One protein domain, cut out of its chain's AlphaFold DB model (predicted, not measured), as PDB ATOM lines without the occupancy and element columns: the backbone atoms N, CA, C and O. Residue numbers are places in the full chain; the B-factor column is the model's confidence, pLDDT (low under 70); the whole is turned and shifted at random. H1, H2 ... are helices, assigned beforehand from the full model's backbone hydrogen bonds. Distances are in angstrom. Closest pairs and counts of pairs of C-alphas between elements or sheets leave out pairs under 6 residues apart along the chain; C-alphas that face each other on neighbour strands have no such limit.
ATOM      1  N   PRO A 154     142.137 186.108  97.945       87.88
ATOM      2  CA  PRO A 154     141.386 186.462  99.140       87.88
ATOM      3  C   PRO A 154     139.875 186.519  98.878       87.88
ATOM      4  O   PRO A 154     139.221 187.449  99.335       87.88
ATOM      5  N   GLN A 155     139.319 185.584  98.109       87.56
ATOM      6  CA  GLN A 155     137.888 185.523  97.819       87.56
ATOM      7  C   GLN A 155     137.187 184.479  98.695       87.56
ATOM      8  O   GLN A 155     137.679 183.361  98.842       87.56
ATOM      9  N   GLY A 156     136.040 184.846  99.268       82.06
ATOM     10  CA  GLY A 156     135.120 183.908  99.909       82.06
ATOM     11  C   GLY A 156     134.356 183.059  98.890       82.06
ATOM     12  O   GLY A 156     134.497 183.231  97.680       82.06
ATOM     13  N   GLU A 157     133.505 182.153  99.376       83.06
ATOM     14  CA  GLU A 157     132.644 181.315  98.519       83.06
ATOM     15  C   GLU A 157     131.690 182.141  97.638       83.06
ATOM     16  O   GLU A 157     131.282 181.701  96.566       83.06
ATOM     17  N   ASP A 158     131.370 183.362  98.066       81.25
ATOM     18  CA  ASP A 158     130.556 184.335  97.338       81.25
ATOM     19  C   ASP A 158     131.340 185.119  96.266       81.25
ATOM     20  O   ASP A 158     130.784 186.004  95.612       81.25
ATOM     21  N   GLY A 159     132.633 184.825  96.093       78.12
ATOM     22  CA  GLY A 159     133.537 185.524  95.182       78.12
ATOM     23  C   GLY A 159     133.976 186.910  95.668       78.12
ATOM     24  O   GLY A 159     134.729 187.585  94.965       78.12
ATOM     25  N   ARG A 160     133.541 187.353  96.855       78.56
ATOM     26  CA  ARG A 160     133.880 188.673  97.403       78.56
ATOM     27  C   ARG A 160     135.180 188.630  98.184       78.56
ATOM     28  O   ARG A 160     135.557 187.611  98.754       78.56
ATOM     29  N   TYR A 161     135.854 189.773  98.245       84.44
ATOM     30  CA  TYR A 161     137.073 189.921  99.028       84.44
ATOM     31  C   TYR A 161     136.822 189.689 100.530       84.44
ATOM     32  O   TYR A 161     135.945 190.320 101.122       84.44
ATOM     33  N   SER A 162     137.648 188.850 101.155       88.62
ATOM     34  CA  SER A 162     137.674 188.605 102.595       88.62
ATOM     35  C   SER A 162     139.047 188.935 103.181       88.62
ATOM     36  O   SER A 162     140.061 188.317 102.849       88.62
ATOM     37  N   GLU A 163     139.067 189.896 104.111       90.62
ATOM     38  CA  GLU A 163     140.269 190.262 104.868       90.62
ATOM     39  C   GLU A 163     140.820 189.080 105.675       90.62
ATOM     40  O   GLU A 163     142.036 188.916 105.742       90.62
ATOM     41  N   SER A 164     139.957 188.242 106.260       92.69
ATOM     42  CA  SER A 164     140.406 187.114 107.078       92.69
ATOM     43  C   SER A 164     141.081 186.037 106.232       92.69
ATOM     44  O   SER A 164     142.155 185.568 106.605       92.69
ATOM     45  N   ILE A 165     140.530 185.723 105.053       94.25
ATOM     46  CA  ILE A 165     141.153 184.801 104.089       94.25
ATOM     47  C   ILE A 165     142.495 185.358 103.619       94.25
ATOM     48  O   ILE A 165     143.485 184.627 103.598       94.25
ATOM     49  N   HIS A 166     142.557 186.652 103.287       94.25
ATOM     50  CA  HIS A 166     143.803 187.270 102.840       94.25
ATOM     51  C   HIS A 166     144.897 187.168 103.905       94.25
ATOM     52  O   HIS A 166     145.999 186.704 103.623       94.25
ATOM     53  N   LEU A 167     144.587 187.561 105.142       95.31
ATOM     54  CA  LEU A 167     145.540 187.541 106.248       95.31
ATOM     55  C   LEU A 167     145.975 186.114 106.600       95.31
ATOM     56  O   LEU A 167     147.160 185.889 106.829       95.31
ATOM     57  N   ALA A 168     145.064 185.139 106.567       95.88
ATOM     58  CA  ALA A 168     145.396 183.730 106.754       95.88
ATOM     59  C   ALA A 168     146.372 183.219 105.678       95.88
ATOM     60  O   ALA A 168     147.361 182.561 106.002       95.88
ATOM     61  N   GLN A 169     146.158 183.570 104.405       95.12
ATOM     62  CA  GLN A 169     147.087 183.231 103.322       95.12
ATOM     63  C   GLN A 169     148.440 183.946 103.473       95.12
ATOM     64  O   GLN A 169     149.482 183.332 103.253       95.12
ATOM     65  N   MET A 170     148.452 185.212 103.904       95.62
ATOM     66  CA  MET A 170     149.696 185.924 104.210       95.62
ATOM     67  C   MET A 170     150.478 185.228 105.328       95.62
ATOM     68  O   MET A 170     151.675 185.018 105.170       95.62
ATOM     69  N   ILE A 171     149.818 184.810 106.416       95.62
ATOM     70  CA  ILE A 171     150.464 184.059 107.508       95.62
ATOM     71  C   ILE A 171     151.042 182.734 106.999       95.62
ATOM     72  O   ILE A 171     152.150 182.364 107.374       95.62
ATOM     73  N   SER A 172     150.318 182.035 106.125       95.00
ATOM     74  CA  SER A 172     150.766 180.772 105.526       95.00
ATOM     75  C   SER A 172     152.081 180.922 104.744       95.00
ATOM     76  O   SER A 172     152.988 180.096 104.858       95.00
ATOM     77  N   ILE A 173     152.218 182.027 104.004       94.69
ATOM     78  CA  ILE A 173     153.375 182.305 103.146       94.69
ATOM     79  C   ILE A 173     154.538 182.959 103.910       94.69
ATOM     80  O   ILE A 173     155.698 182.630 103.666       94.69
ATOM     81  N   MET A 174     154.240 183.901 104.807       94.62
ATOM     82  CA  MET A 174     155.222 184.785 105.455       94.62
ATOM     83  C   MET A 174     155.523 184.401 106.908       94.62
ATOM     84  O   MET A 174     156.411 184.983 107.525       94.62
ATOM     85  N   GLY A 175     154.778 183.451 107.477       94.00
ATOM     86  CA  GLY A 175     154.753 183.203 108.914       94.00
ATOM     87  C   GLY A 175     153.913 184.239 109.678       94.00
ATOM     88  O   GLY A 175     153.382 185.188 109.086       94.00
ATOM     89  N   PRO A 176     153.754 184.069 111.003       94.69
ATOM     90  CA  PRO A 176     152.973 184.987 111.822       94.69
ATOM     91  C   PRO A 176     153.600 186.393 111.835       94.69
ATOM     92  O   PRO A 176     154.827 186.516 111.887       94.69
ATOM     93  N   PRO A 177     152.785 187.462 111.806       96.44
ATOM     94  CA  PRO A 177     153.288 188.826 111.911       96.44
ATOM     95  C   PRO A 177     153.942 189.067 113.282       96.44
ATOM     96  O   PRO A 177     153.428 188.589 114.296       96.44
ATOM     97  N   PRO A 178     155.025 189.862 113.358       96.56
ATOM     98  CA  PRO A 178     155.612 190.267 114.632       96.56
ATOM     99  C   PRO A 178     154.610 191.021 115.520       96.56
ATOM    100  O   PRO A 178     153.825 191.841 115.036       96.56
ATOM    101  N   LEU A 179     154.664 190.799 116.835       95.25
ATOM    102  CA  LEU A 179     153.704 191.393 117.772       95.25
ATOM    103  C   LEU A 179     153.743 192.930 117.769       95.25
ATOM    104  O   LEU A 179     152.703 193.587 117.766       95.25
ATOM    105  N   ASP A 180     154.936 193.520 117.700       95.31
ATOM    106  CA  ASP A 180     155.104 194.974 117.640       95.31
ATOM    107  C   ASP A 180     154.539 195.579 116.343       95.31
ATOM    108  O   ASP A 180     154.140 196.742 116.326       95.31
ATOM    109  N   PHE A 181     154.461 194.800 115.257       95.50
ATOM    110  CA  PHE A 181     153.778 195.213 114.033       95.50
ATOM    111  C   PHE A 181     152.260 195.234 114.231       95.50
ATOM    112  O   PHE A 181     151.613 196.228 113.893       95.50
ATOM    113  N   LEU A 182     151.693 194.187 114.842       95.44
ATOM    114  CA  LEU A 182     150.260 194.120 115.149       95.44
ATOM    115  C   LEU A 182     149.810 195.285 116.041       95.44
ATOM    116  O   LEU A 182     148.747 195.864 115.808       95.44
ATOM    117  N   GLN A 183     150.642 195.685 117.003       93.69
ATOM    118  CA  GLN A 183     150.365 196.789 117.927       93.69
ATOM    119  C   GLN A 183     150.286 198.171 117.253       93.69
ATOM    120  O   GLN A 183     149.730 199.101 117.837       93.69
ATOM    121  N   ARG A 184     150.758 198.325 116.004       93.69
ATOM    122  CA  ARG A 184     150.686 199.600 115.257       93.69
ATOM    123  C   ARG A 184     149.267 199.991 114.853       93.69
ATOM    124  O   ARG A 184     149.035 201.143 114.493       93.69
ATOM    125  N   SER A 185     148.320 199.052 114.872       89.94
ATOM    126  CA  SER A 185     146.946 199.284 114.432       89.94
ATOM    127  C   SER A 185     145.932 198.665 115.384       89.94
ATOM    128  O   SER A 185     145.933 197.464 115.630       89.94
ATOM    129  N   GLY A 186     144.964 199.468 115.834       90.25
ATOM    130  CA  GLY A 186     143.830 198.961 116.613       90.25
ATOM    131  C   GLY A 186     142.972 197.940 115.853       90.25
ATOM    132  O   GLY A 186     142.294 197.133 116.484       90.25
ATOM    133  N   LYS A 187     143.026 197.927 114.509       89.00
ATOM    134  CA  LYS A 187     142.297 196.950 113.682       89.00
ATOM    135  C   LYS A 187     142.845 195.528 113.811       89.00
ATOM    136  O   LYS A 187     142.094 194.590 113.569       89.00
ATOM    137  N   SER A 188     144.099 195.347 114.229       92.88
ATOM    138  CA  SER A 188     144.696 194.018 114.427       92.88
ATOM    139  C   SER A 188     143.900 193.178 115.430       92.88
ATOM    140  O   SER A 188     143.753 191.972 115.258       92.88
ATOM    141  N   LYS A 189     143.258 193.825 116.411       92.25
ATOM    142  CA  LYS A 189     142.390 193.171 117.403       92.25
ATOM    143  C   LYS A 189     141.160 192.481 116.806       92.25
ATOM    144  O   LYS A 189     140.468 191.773 117.533       92.25
ATOM    145  N   LEU A 190     140.858 192.683 115.524       92.50
ATOM    146  CA  LEU A 190     139.815 191.933 114.823       92.50
ATOM    147  C   LEU A 190     140.253 190.498 114.500       92.50
ATOM    148  O   LEU A 190     139.405 189.614 114.493       92.50
ATOM    149  N   PHE A 191     141.549 190.259 114.274       95.25
ATOM    150  CA  PHE A 191     142.054 188.993 113.724       95.25
ATOM    151  C   PHE A 191     143.097 188.294 114.607       95.25
ATOM    152  O   PHE A 191     143.313 187.097 114.440       95.25
ATOM    153  N   TRP A 192     143.697 189.004 115.566       96.12
ATOM    154  CA  TRP A 192     144.634 188.444 116.547       96.12
ATOM    155  C   TRP A 192     144.213 188.774 117.985       96.12
ATOM    156  O   TRP A 192     143.482 189.749 118.223       96.12
ATOM    157  N   ASP A 193     144.612 187.937 118.939       94.56
ATOM    158  CA  ASP A 193     144.567 188.264 120.371       94.56
ATOM    159  C   ASP A 193     145.743 189.167 120.791       94.56
ATOM    160  O   ASP A 193     146.511 189.642 119.947       94.56
ATOM    161  N   ASP A 194     145.829 189.489 122.083       92.62
ATOM    162  CA  ASP A 194     146.840 190.414 122.606       92.62
ATOM    163  C   ASP A 194     148.251 189.780 122.625       92.62
ATOM    164  O   ASP A 194     149.252 190.498 122.657       92.62
ATOM    165  N   GLU A 195     148.336 188.451 122.520       93.81
ATOM    166  CA  GLU A 195     149.558 187.654 122.391       93.81
ATOM    167  C   GLU A 195     150.006 187.470 120.927       93.81
ATOM    168  O   GLU A 195     151.105 186.971 120.671       93.81
ATOM    169  N   GLY A 196     149.195 187.902 119.954       93.00
ATOM    170  CA  GLY A 196     149.486 187.792 118.523       93.00
ATOM    171  C   GLY A 196     149.111 186.441 117.908       93.00
ATOM    172  O   GLY A 196     149.539 186.131 116.794       93.00
ATOM    173  N   VAL A 197     148.303 185.635 118.596       94.94
ATOM    174  CA  VAL A 197     147.765 184.377 118.077       94.94
ATOM    175  C   VAL A 197     146.576 184.671 117.166       94.94
ATOM    176  O   VAL A 197     145.726 185.518 117.444       94.94
ATOM    177  N   TRP A 198     146.534 183.977 116.028       96.31
ATOM    178  CA  TRP A 198     145.450 184.098 115.057       96.31
ATOM    179  C   TRP A 198     144.119 183.637 115.657       96.31
ATOM    180  O   TRP A 198     143.999 182.509 116.131       96.31
ATOM    181  N   LYS A 199     143.103 184.496 115.568       95.31
ATOM    182  CA  LYS A 199     141.714 184.220 115.969       95.31
ATOM    183  C   LYS A 199     140.706 184.512 114.854       95.31
ATOM    184  O   LYS A 199     139.519 184.687 115.130       95.31
ATOM    185  N   GLY A 200     141.181 184.656 113.617       88.00
ATOM    186  CA  GLY A 200     140.298 184.841 112.472       88.00
ATOM    187  C   GLY A 200     139.356 183.650 112.296       88.00
ATOM    188  O   GLY A 200     139.615 182.545 112.765       88.00
ATOM    189  N   ASP A 201     138.249 183.892 111.604       91.38
ATOM    190  CA  ASP A 201     137.162 182.934 111.372       91.38
ATOM    191  C   ASP A 201     137.495 181.835 110.350       91.38
ATOM    192  O   ASP A 201     136.699 180.922 110.139       91.38
ATOM    193  N   VAL A 202     138.678 181.899 109.741       92.88
ATOM    194  CA  VAL A 202     139.159 180.944 108.742       92.88
ATOM    195  C   VAL A 202     140.478 180.304 109.179       92.88
ATOM    196  O   VAL A 202     141.307 180.966 109.820       92.88
ATOM    197  N   PRO A 203     140.711 179.023 108.843       94.50
ATOM    198  CA  PRO A 203     141.978 178.368 109.130       94.50
ATOM    199  C   PRO A 203     143.109 178.969 108.289       94.50
ATOM    200  O   PRO A 203     142.906 179.391 107.150       94.50
ATOM    201  N   ILE A 204     144.321 178.958 108.841       95.31
ATOM    202  CA  ILE A 204     145.538 179.285 108.091       95.31
ATOM    203  C   ILE A 204     145.826 178.118 107.132       95.31
ATOM    204  O   ILE A 204     145.952 176.987 107.603       95.31
ATOM    205  N   PRO A 205     145.927 178.349 105.809       93.31
ATOM    206  CA  PRO A 205     146.278 177.297 104.859       93.31
ATOM    207  C   PRO A 205     147.663 176.695 105.139       93.31
ATOM    208  O   PRO A 205     148.529 177.348 105.716       93.31
ATOM    209  N   GLU A 206     147.926 175.486 104.648       89.94
ATOM    210  CA  GLU A 206     149.256 174.854 104.747       89.94
ATOM    211  C   GLU A 206     150.218 175.257 103.607       89.94
ATOM    212  O   GLU A 206     151.356 174.788 103.540       89.94
ATOM    213  N   THR A 207     149.779 176.130 102.696       86.88
ATOM    214  CA  THR A 207     150.543 176.550 101.514       86.88
ATOM    215  C   THR A 207     151.723 177.451 101.873       86.88
ATOM    216  O   THR A 207     151.590 178.663 102.000       86.88
ATOM    217  N   LYS A 208     152.919 176.869 101.932       89.94
ATOM    218  CA  LYS A 208     154.170 177.626 102.089       89.94
ATOM    219  C   LYS A 208     154.629 178.256 100.774       89.94
ATOM    220  O   LYS A 208     154.266 177.784  99.694       89.94
ATOM    221  N   LEU A 209     155.491 179.271 100.858       90.00
ATOM    222  CA  LEU A 209     156.065 179.938  99.683       90.00
ATOM    223  C   LEU A 209     156.793 178.946  98.755       90.00
ATOM    224  O   LEU A 209     156.673 179.031  97.537       90.00
ATOM    225  N   GLU A 210     157.475 177.953  99.329       91.06
ATOM    226  CA  GLU A 210     158.151 176.875  98.604       91.06
ATOM    227  C   GLU A 210     157.188 176.005  97.796       91.06
ATOM    228  O   GLU A 210     157.567 175.477  96.754       91.06
ATOM    229  N   ILE A 211     155.965 175.811  98.288       87.38
ATOM    230  CA  ILE A 211     154.931 175.033  97.599       87.38
ATOM    231  C   ILE A 211     154.290 175.895  96.509       87.38
ATOM    232  O   ILE A 211     154.000 175.402  95.422       87.38
ATOM    233  N   ALA A 212     154.097 177.188  96.791       85.81
ATOM    234  CA  ALA A 212     153.537 178.142  95.842       85.81
ATOM    235  C   ALA A 212     154.432 178.324  94.602       85.81
ATOM    236  O   ALA A 212     153.914 178.395  93.486       85.81
ATOM    237  N   GLU A 213     155.761 178.345  94.769       86.38
ATOM    238  CA  GLU A 213     156.694 178.355  93.638       86.38
ATOM    239  C   GLU A 213     156.962 176.935  93.121       86.38
ATOM    240  O   GLU A 213     157.900 176.250  93.530       86.38
ATOM    241  N   ALA A 214     156.110 176.481  92.207       84.31
ATOM    242  CA  ALA A 214     156.200 175.153  91.605       84.31
ATOM    243  C   ALA A 214     157.018 175.099  90.297       84.31
ATOM    244  O   ALA A 214     157.247 174.003  89.786       84.31
ATOM    245  N   ARG A 215     157.419 176.246  89.725       82.06
ATOM    246  CA  ARG A 215     158.045 176.312  88.389       82.06
ATOM    247  C   ARG A 215     159.554 176.124  88.456       82.06
ATOM    248  O   ARG A 215     160.102 175.402  87.633       82.06
ATOM    249  N   LEU A 216     160.195 176.762  89.430       85.00
ATOM    250  CA  LEU A 216     161.639 176.657  89.644       85.00
ATOM    251  C   LEU A 216     161.980 175.381  90.418       85.00
ATOM    252  O   LEU A 216     161.149 174.867  91.171       85.00
ATOM    253  N   GLN A 217     163.201 174.871  90.251       86.94
ATOM    254  CA  GLN A 217     163.715 173.693  90.961       86.94
ATOM    255  C   GLN A 217     165.192 173.883  91.331       86.94
ATOM    256  O   GLN A 217     165.880 174.714  90.747       86.94
ATOM    257  N   GLY A 218     165.682 173.096  92.292       91.00
ATOM    258  CA  GLY A 218     167.094 173.109  92.692       91.00
ATOM    259  C   GLY A 218     167.581 174.471  93.204       91.00
ATOM    260  O   GLY A 218     166.820 175.217  93.817       91.00
ATOM    261  N   GLU A 219     168.849 174.779  92.933       88.06
ATOM    262  CA  GLU A 219     169.538 175.994  93.395       88.06
ATOM    263  C   GLU A 219     168.850 177.285  92.924       88.06
ATOM    264  O   GLU A 219     168.680 178.217  93.704       88.06
ATOM    265  N   GLU A 220     168.349 177.314  91.687       84.12
ATOM    266  CA  GLU A 220     167.624 178.469  91.147       84.12
ATOM    267  C   GLU A 220     166.384 178.805  91.990       84.12
ATOM    268  O   GLU A 220     166.115 179.971  92.286       84.12
ATOM    269  N   LYS A 221     165.643 177.782  92.437       88.62
ATOM    270  CA  LYS A 221     164.501 177.975  93.337       88.62
ATOM    271  C   LYS A 221     164.945 178.511  94.694       88.62
ATOM    272  O   LYS A 221     164.268 179.369  95.253       88.62
ATOM    273  N   GLU A 222     166.036 177.992  95.246       90.69
ATOM    274  CA  GLU A 222     166.550 178.434  96.544       90.69
ATOM    275  C   GLU A 222     166.944 179.916  96.504       90.69
ATOM    276  O   GLU A 222     166.498 180.690  97.357       90.69
ATOM    277  N   LEU A 223     167.673 180.327  95.464       86.12
ATOM    278  CA  LEU A 223     168.063 181.716  95.224       86.12
ATOM    279  C   LEU A 223     166.845 182.625  95.005       86.12
ATOM    280  O   LEU A 223     166.736 183.668  95.649       86.12
ATOM    281  N   PHE A 224     165.864 182.198  94.204       89.88
ATOM    282  CA  PHE A 224     164.617 182.947  94.014       89.88
ATOM    283  C   PHE A 224     163.857 183.174  95.326       89.88
ATOM    284  O   PHE A 224     163.326 184.256  95.582       89.88
ATOM    285  N   LEU A 225     163.775 182.149  96.175       91.12
ATOM    286  CA  LEU A 225     163.082 182.251  97.456       91.12
ATOM    287  C   LEU A 225     163.810 183.197  98.417       91.12
ATOM    288  O   LEU A 225     163.149 183.916  99.167       91.12
ATOM    289  N   ILE A 226     165.148 183.217  98.398       91.19
ATOM    290  CA  ILE A 226     165.955 184.205  99.131       91.19
ATOM    291  C   ILE A 226     165.637 185.612  98.618       91.19
ATOM    292  O   ILE A 226     165.295 186.486  99.417       91.19
ATOM    293  N   PHE A 227     165.658 185.803  97.298       91.81
ATOM    294  CA  PHE A 227     165.338 187.065  96.641       91.81
ATOM    295  C   PHE A 227     163.940 187.583  97.013       91.81
ATOM    296  O   PHE A 227     163.799 188.692  97.530       91.81
ATOM    297  N   ILE A 228     162.884 186.780  96.843       90.75
ATOM    298  CA  ILE A 228     161.508 187.203  97.150       90.75
ATOM    299  C   ILE A 228     161.329 187.539  98.632       90.75
ATOM    300  O   ILE A 228     160.616 188.490  98.967       90.75
ATOM    301  N   ARG A 229     161.998 186.819  99.539       93.56
ATOM    302  CA  ARG A 229     161.944 187.104 100.980       93.56
ATOM    303  C   ARG A 229     162.534 188.458 101.350       93.56
ATOM    304  O   ARG A 229     162.123 189.014 102.363       93.56
ATOM    305  N   LYS A 230     163.422 189.037 100.541       92.62
ATOM    306  CA  LYS A 230     163.899 190.413 100.752       92.62
ATOM    307  C   LYS A 230     162.770 191.445 100.638       92.62
ATOM    308  O   LYS A 230     162.818 192.479 101.300       92.62
ATOM    309  N   MET A 231     161.747 191.161  99.830       92.25
ATOM    310  CA  MET A 231     160.601 192.050  99.593       92.25
ATOM    311  C   MET A 231     159.366 191.655 100.410       92.25
ATOM    312  O   MET A 231     158.594 192.515 100.846       92.25
ATOM    313  N   LEU A 232     159.158 190.353 100.616       93.19
ATOM    314  CA  LEU A 232     157.963 189.800 101.240       93.19
ATOM    315  C   LEU A 232     158.076 189.796 102.773       93.19
ATOM    316  O   LEU A 232     158.184 188.749 103.404       93.19
ATOM    317  N   GLN A 233     158.043 190.996 103.362       95.00
ATOM    318  CA  GLN A 233     158.138 191.226 104.810       95.00
ATOM    319  C   GLN A 233     156.907 191.951 105.365       95.00
ATOM    320  O   GLN A 233     156.343 192.848 104.718       95.00
ATOM    321  N   TRP A 234     156.509 191.572 106.587       95.19
ATOM    322  CA  TRP A 234     155.390 192.187 107.310       95.19
ATOM    323  C   TRP A 234     155.658 193.663 107.594       95.19
ATOM    324  O   TRP A 234     154.831 194.521 107.275       95.19
ATOM    325  N   LYS A 235     156.832 193.968 108.156       94.50
ATOM    326  CA  LYS A 235     157.252 195.339 108.428       94.50
ATOM    327  C   LYS A 235     157.874 195.951 107.174       94.50
ATOM    328  O   LYS A 235     158.761 195.338 106.585       94.50
ATOM    329  N   PRO A 236     157.445 197.154 106.758       92.06
ATOM    330  CA  PRO A 236     158.070 197.852 105.641       92.06
ATOM    331  C   PRO A 236     159.573 198.083 105.827       92.06
ATOM    332  O   PRO A 236     160.306 197.996 104.854       92.06
ATOM    333  N   GLU A 237     160.025 198.349 107.054       92.75
ATOM    334  CA  GLU A 237     161.436 198.596 107.381       92.75
ATOM    335  C   GLU A 237     162.334 197.352 107.336       92.75
ATOM    336  O   GLU A 237     163.546 197.497 107.226       92.75
ATOM    337  N   ASP A 238     161.755 196.150 107.392       93.62
ATOM    338  CA  ASP A 238     162.511 194.900 107.255       93.62
ATOM    339  C   ASP A 238     162.726 194.541 105.772       93.62
ATOM    340  O   ASP A 238     163.485 193.623 105.452       93.62
ATOM    341  N   ARG A 239     162.050 195.240 104.848       94.12
ATOM    342  CA  ARG A 239     162.231 195.044 103.405       94.12
ATOM    343  C   ARG A 239     163.569 195.625 102.983       94.12
ATOM    344  O   ARG A 239     163.908 196.745 103.363       94.12
ATOM    345  N   LYS A 240     164.293 194.883 102.149       91.56
ATOM    346  CA  LYS A 240     165.498 195.407 101.512       91.56
ATOM    347  C   LYS A 240     165.159 196.570 100.587       91.56
ATOM    348  O   LYS A 240     164.062 196.626 100.024       91.56
ATOM    349  N   ASP A 241     166.093 197.505 100.475       88.69
ATOM    350  CA  ASP A 241     165.944 198.639  99.576       88.69
ATOM    351  C   ASP A 241     166.039 198.213  98.103       88.69
ATOM    352  O   ASP A 241     166.288 197.054  97.765       88.69
ATOM    353  N   LEU A 242     165.762 199.164  97.211       83.44
ATOM    354  CA  LEU A 242     165.722 198.897  95.780       83.44
ATOM    355  C   LEU A 242     167.088 198.473  95.230       83.44
ATOM    356  O   LEU A 242     167.119 197.691  94.288       83.44
ATOM    357  N   GLU A 243     168.186 198.976  95.794       83.62
ATOM    358  CA  GLU A 243     169.539 198.661  95.335       83.62
ATOM    359  C   GLU A 243     169.892 197.214  95.696       83.62
ATOM    360  O   GLU A 243     170.233 196.435  94.810       83.62
ATOM    361  N   ASP A 244     169.661 196.809  96.947       84.69
ATOM    362  CA  ASP A 244     169.851 195.436  97.433       84.69
ATOM    363  C   ASP A 244     168.996 194.395  96.682       84.69
ATOM    364  O   ASP A 244     169.370 193.221  96.581       84.69
ATOM    365  N   VAL A 245     167.802 194.794  96.233       86.56
ATOM    366  CA  VAL A 245     166.884 193.942  95.460       86.56
ATOM    367  C   VAL A 245     167.301 193.897  93.991       86.56
ATOM    368  O   VAL A 245     167.303 192.828  93.392       86.56
ATOM    369  N   PHE A 246     167.655 195.037  93.399       81.38
ATOM    370  CA  PHE A 246     168.059 195.108  91.994       81.38
ATOM    371  C   PHE A 246     169.392 194.396  91.743       81.38
ATOM    372  O   PHE A 246     169.556 193.755  90.711       81.38
ATOM    373  N   MET A 247     170.312 194.472  92.706       80.62
ATOM    374  CA  MET A 247     171.630 193.840  92.647       80.62
ATOM    375  C   MET A 247     171.635 192.389  93.152       80.62
ATOM    376  O   MET A 247     172.697 191.835  93.428       80.62
ATOM    377  N   ASP A 248     170.465 191.766  93.314       85.81
ATOM    378  CA  ASP A 248     170.371 190.383  93.775       85.81
ATOM    379  C   ASP A 248     170.934 189.397  92.741       85.81
ATOM    380  O   ASP A 248     170.639 189.492  91.547       85.81
ATOM    381  N   GLU A 249     171.718 188.423  93.215       83.56
ATOM    382  CA  GLU A 249     172.367 187.415  92.372       83.56
ATOM    383  C   GLU A 249     171.364 186.625  91.522       83.56
ATOM    384  O   GLU A 249     171.678 186.288  90.386       83.56
ATOM    385  N   TRP A 250     170.151 186.362  92.026       86.50
ATOM    386  CA  TRP A 250     169.129 185.661  91.250       86.50
ATOM    387  C   TRP A 250     168.604 186.517  90.095       86.50
ATOM    388  O   TRP A 250     168.411 186.020  88.989       86.50
ATOM    389  N   LEU A 251     168.389 187.814  90.336       83.25
ATOM    390  CA  LEU A 251     167.856 188.728  89.325       83.25
ATOM    391  C   LEU A 251     168.888 189.040  88.233       83.25
ATOM    392  O   LEU A 251     168.523 189.233  87.074       83.25
ATOM    393  N   LEU A 252     170.167 189.095  88.606       78.75
ATOM    394  CA  LEU A 252     171.273 189.415  87.705       78.75
ATOM    395  C   LEU A 252     172.040 188.182  87.212       78.75
ATOM    396  O   LEU A 252     173.065 188.362  86.560       78.75
ATOM    397  N   ALA A 253     171.563 186.963  87.482       76.94
ATOM    398  CA  ALA A 253     172.275 185.714  87.193       76.94
ATOM    399  C   ALA A 253     172.832 185.668  85.758       76.94
ATOM    400  O   ALA A 253     174.042 185.542  85.578       76.94
ATOM    401  N   ASP A 254     171.989 185.911  84.750       72.69
ATOM    402  CA  ASP A 254     172.390 185.911  83.334       72.69
ATOM    403  C   ASP A 254     173.444 186.986  83.007       72.69
ATOM    404  O   ASP A 254     174.333 186.784  82.179       72.69
ATOM    405  N   LEU A 255     173.359 188.153  83.653       70.44
ATOM    406  CA  LEU A 255     174.295 189.261  83.446       70.44
ATOM    407  C   LEU A 255     175.640 189.008  84.135       70.44
ATOM    408  O   LEU A 255     176.680 189.417  83.614       70.44
ATOM    409  N   ILE A 256     175.624 188.331  85.283       71.38
ATOM    410  CA  ILE A 256     176.821 187.885  86.000       71.38
ATOM    411  C   ILE A 256     177.513 186.779  85.198       71.38
ATOM    412  O   ILE A 256     178.718 186.863  84.964       71.38
ATOM    413  N   GLU A 257     176.765 185.787  84.704       73.19
ATOM    414  CA  GLU A 257     177.294 184.722  83.841       73.19
ATOM    415  C   GLU A 257     177.888 185.274  82.540       73.19
ATOM    416  O   GLU A 257     178.954 184.835  82.101       73.19
ATOM    417  N   ALA A 258     177.251 186.286  81.951       75.00
ATOM    418  CA  ALA A 258     177.759 186.983  80.774       75.00
ATOM    419  C   ALA A 258     178.957 187.914  81.068       75.00
ATOM    420  O   ALA A 258     179.508 188.508  80.138       75.00
ATOM    421  N   GLY A 259     179.361 188.072  82.335       74.75
ATOM    422  CA  GLY A 259     180.449 188.958  82.758       74.75
ATOM    423  C   GLY A 259     180.146 190.451  82.582       74.75
ATOM    424  O   GLY A 259     181.066 191.267  82.568       74.75
TER     425      GLY A 259
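AT A GLANCE: This is residues 154 to 259 of the 266 residues of the protein "Protein kinase domain-containing protein" of Friedmanniomyces endolithicus (UniProt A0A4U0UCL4). Look for a loose, elongated run of helices and loops in two parts placed one after the other along the longest axis: H1, H2, H3 and the long loop of residues 191 to 208 make one part, and the longest helix, H5, with the short H6 makes the other. The short H4 lies between H1 and H5, and at the far end residues 254 to 259, of which 254 to 257 belong to H7, stick out as a free tip. The printed part has 106 residues with seven named helices, H1 to H7 in order along the chain, and no named strand; the class is all helix, though just 49 residues are in named elements. The whole is loose, with a radius of gyration of the C-alphas of 16.9 A and spans of 52 by 30 by 22 A.

HOW THE PARTS SIT: Go first to H1, residues 163 to 174, and then to H2, residues 179 to 182; these two are apart. H3, residues 186 to 190, is close to H2 but not clearly touching, the closest C-alphas being those of Leu 182 and Ser 188, 5.6 A apart. After the long link comes H4, residues 209 to 212, which only just touches H1, with 3 pairs of C-alphas within 8 A; the closest are those of Ile 173 and Leu 209, 5.0 A apart, and H1 touches it with residues 172 to 174 alone. H5, residues 218 to 231, is close to H4 but not clearly touching, with the C-alphas of Glu 210 and Leu 225 closest at 7.4 A. H1 and H5 are only just apart, their closest C-alphas 8.4 A from each other. Next, H6, residues 242 to 246, only just touches H5, by 3 pairs of C-alphas within 8 A; those of Lys 230 and Val 245 are closest at 7.0 A, and H5 touches it with residues 227 to 231 alone. H7, residues 253 to 257, touches no helix. In the backbone, every O i to N i+4 pair is within hydrogen-bond range in H1, H6 and H7, against 9 of 10 in H5 and 0 of 1 in H3, where 2 of 2 O i to N i+3 pairs are; H2 and H4 are too short for an O i to N i+4 pair.

IN THESE COORDINATES: Find C-alpha 163 at (140.269, 190.262, 104.868); from there H1 runs 15.9 A to C-alpha 174. H2 spans 5.1 A, H3 8.3 A and H4 4.9 A. Find C-alpha 218 at (167.094, 173.109, 92.692); H5 runs 21.2 A from it to C-alpha 231. H6 spans 5.8 A, and H7, 6.1 A long, ends at C-alpha 257 at (177.294, 184.722, 83.841).

THE WHOLE: The two C-alphas farthest apart are those of Asp 201 and Gly 259, at 52.2 A. The printed part has no cut, and its one long link, H3 to H4, has 18 residues. The mean pLDDT of the printed part is 89.3, that of H7 is 73, and no printed residue is under 70.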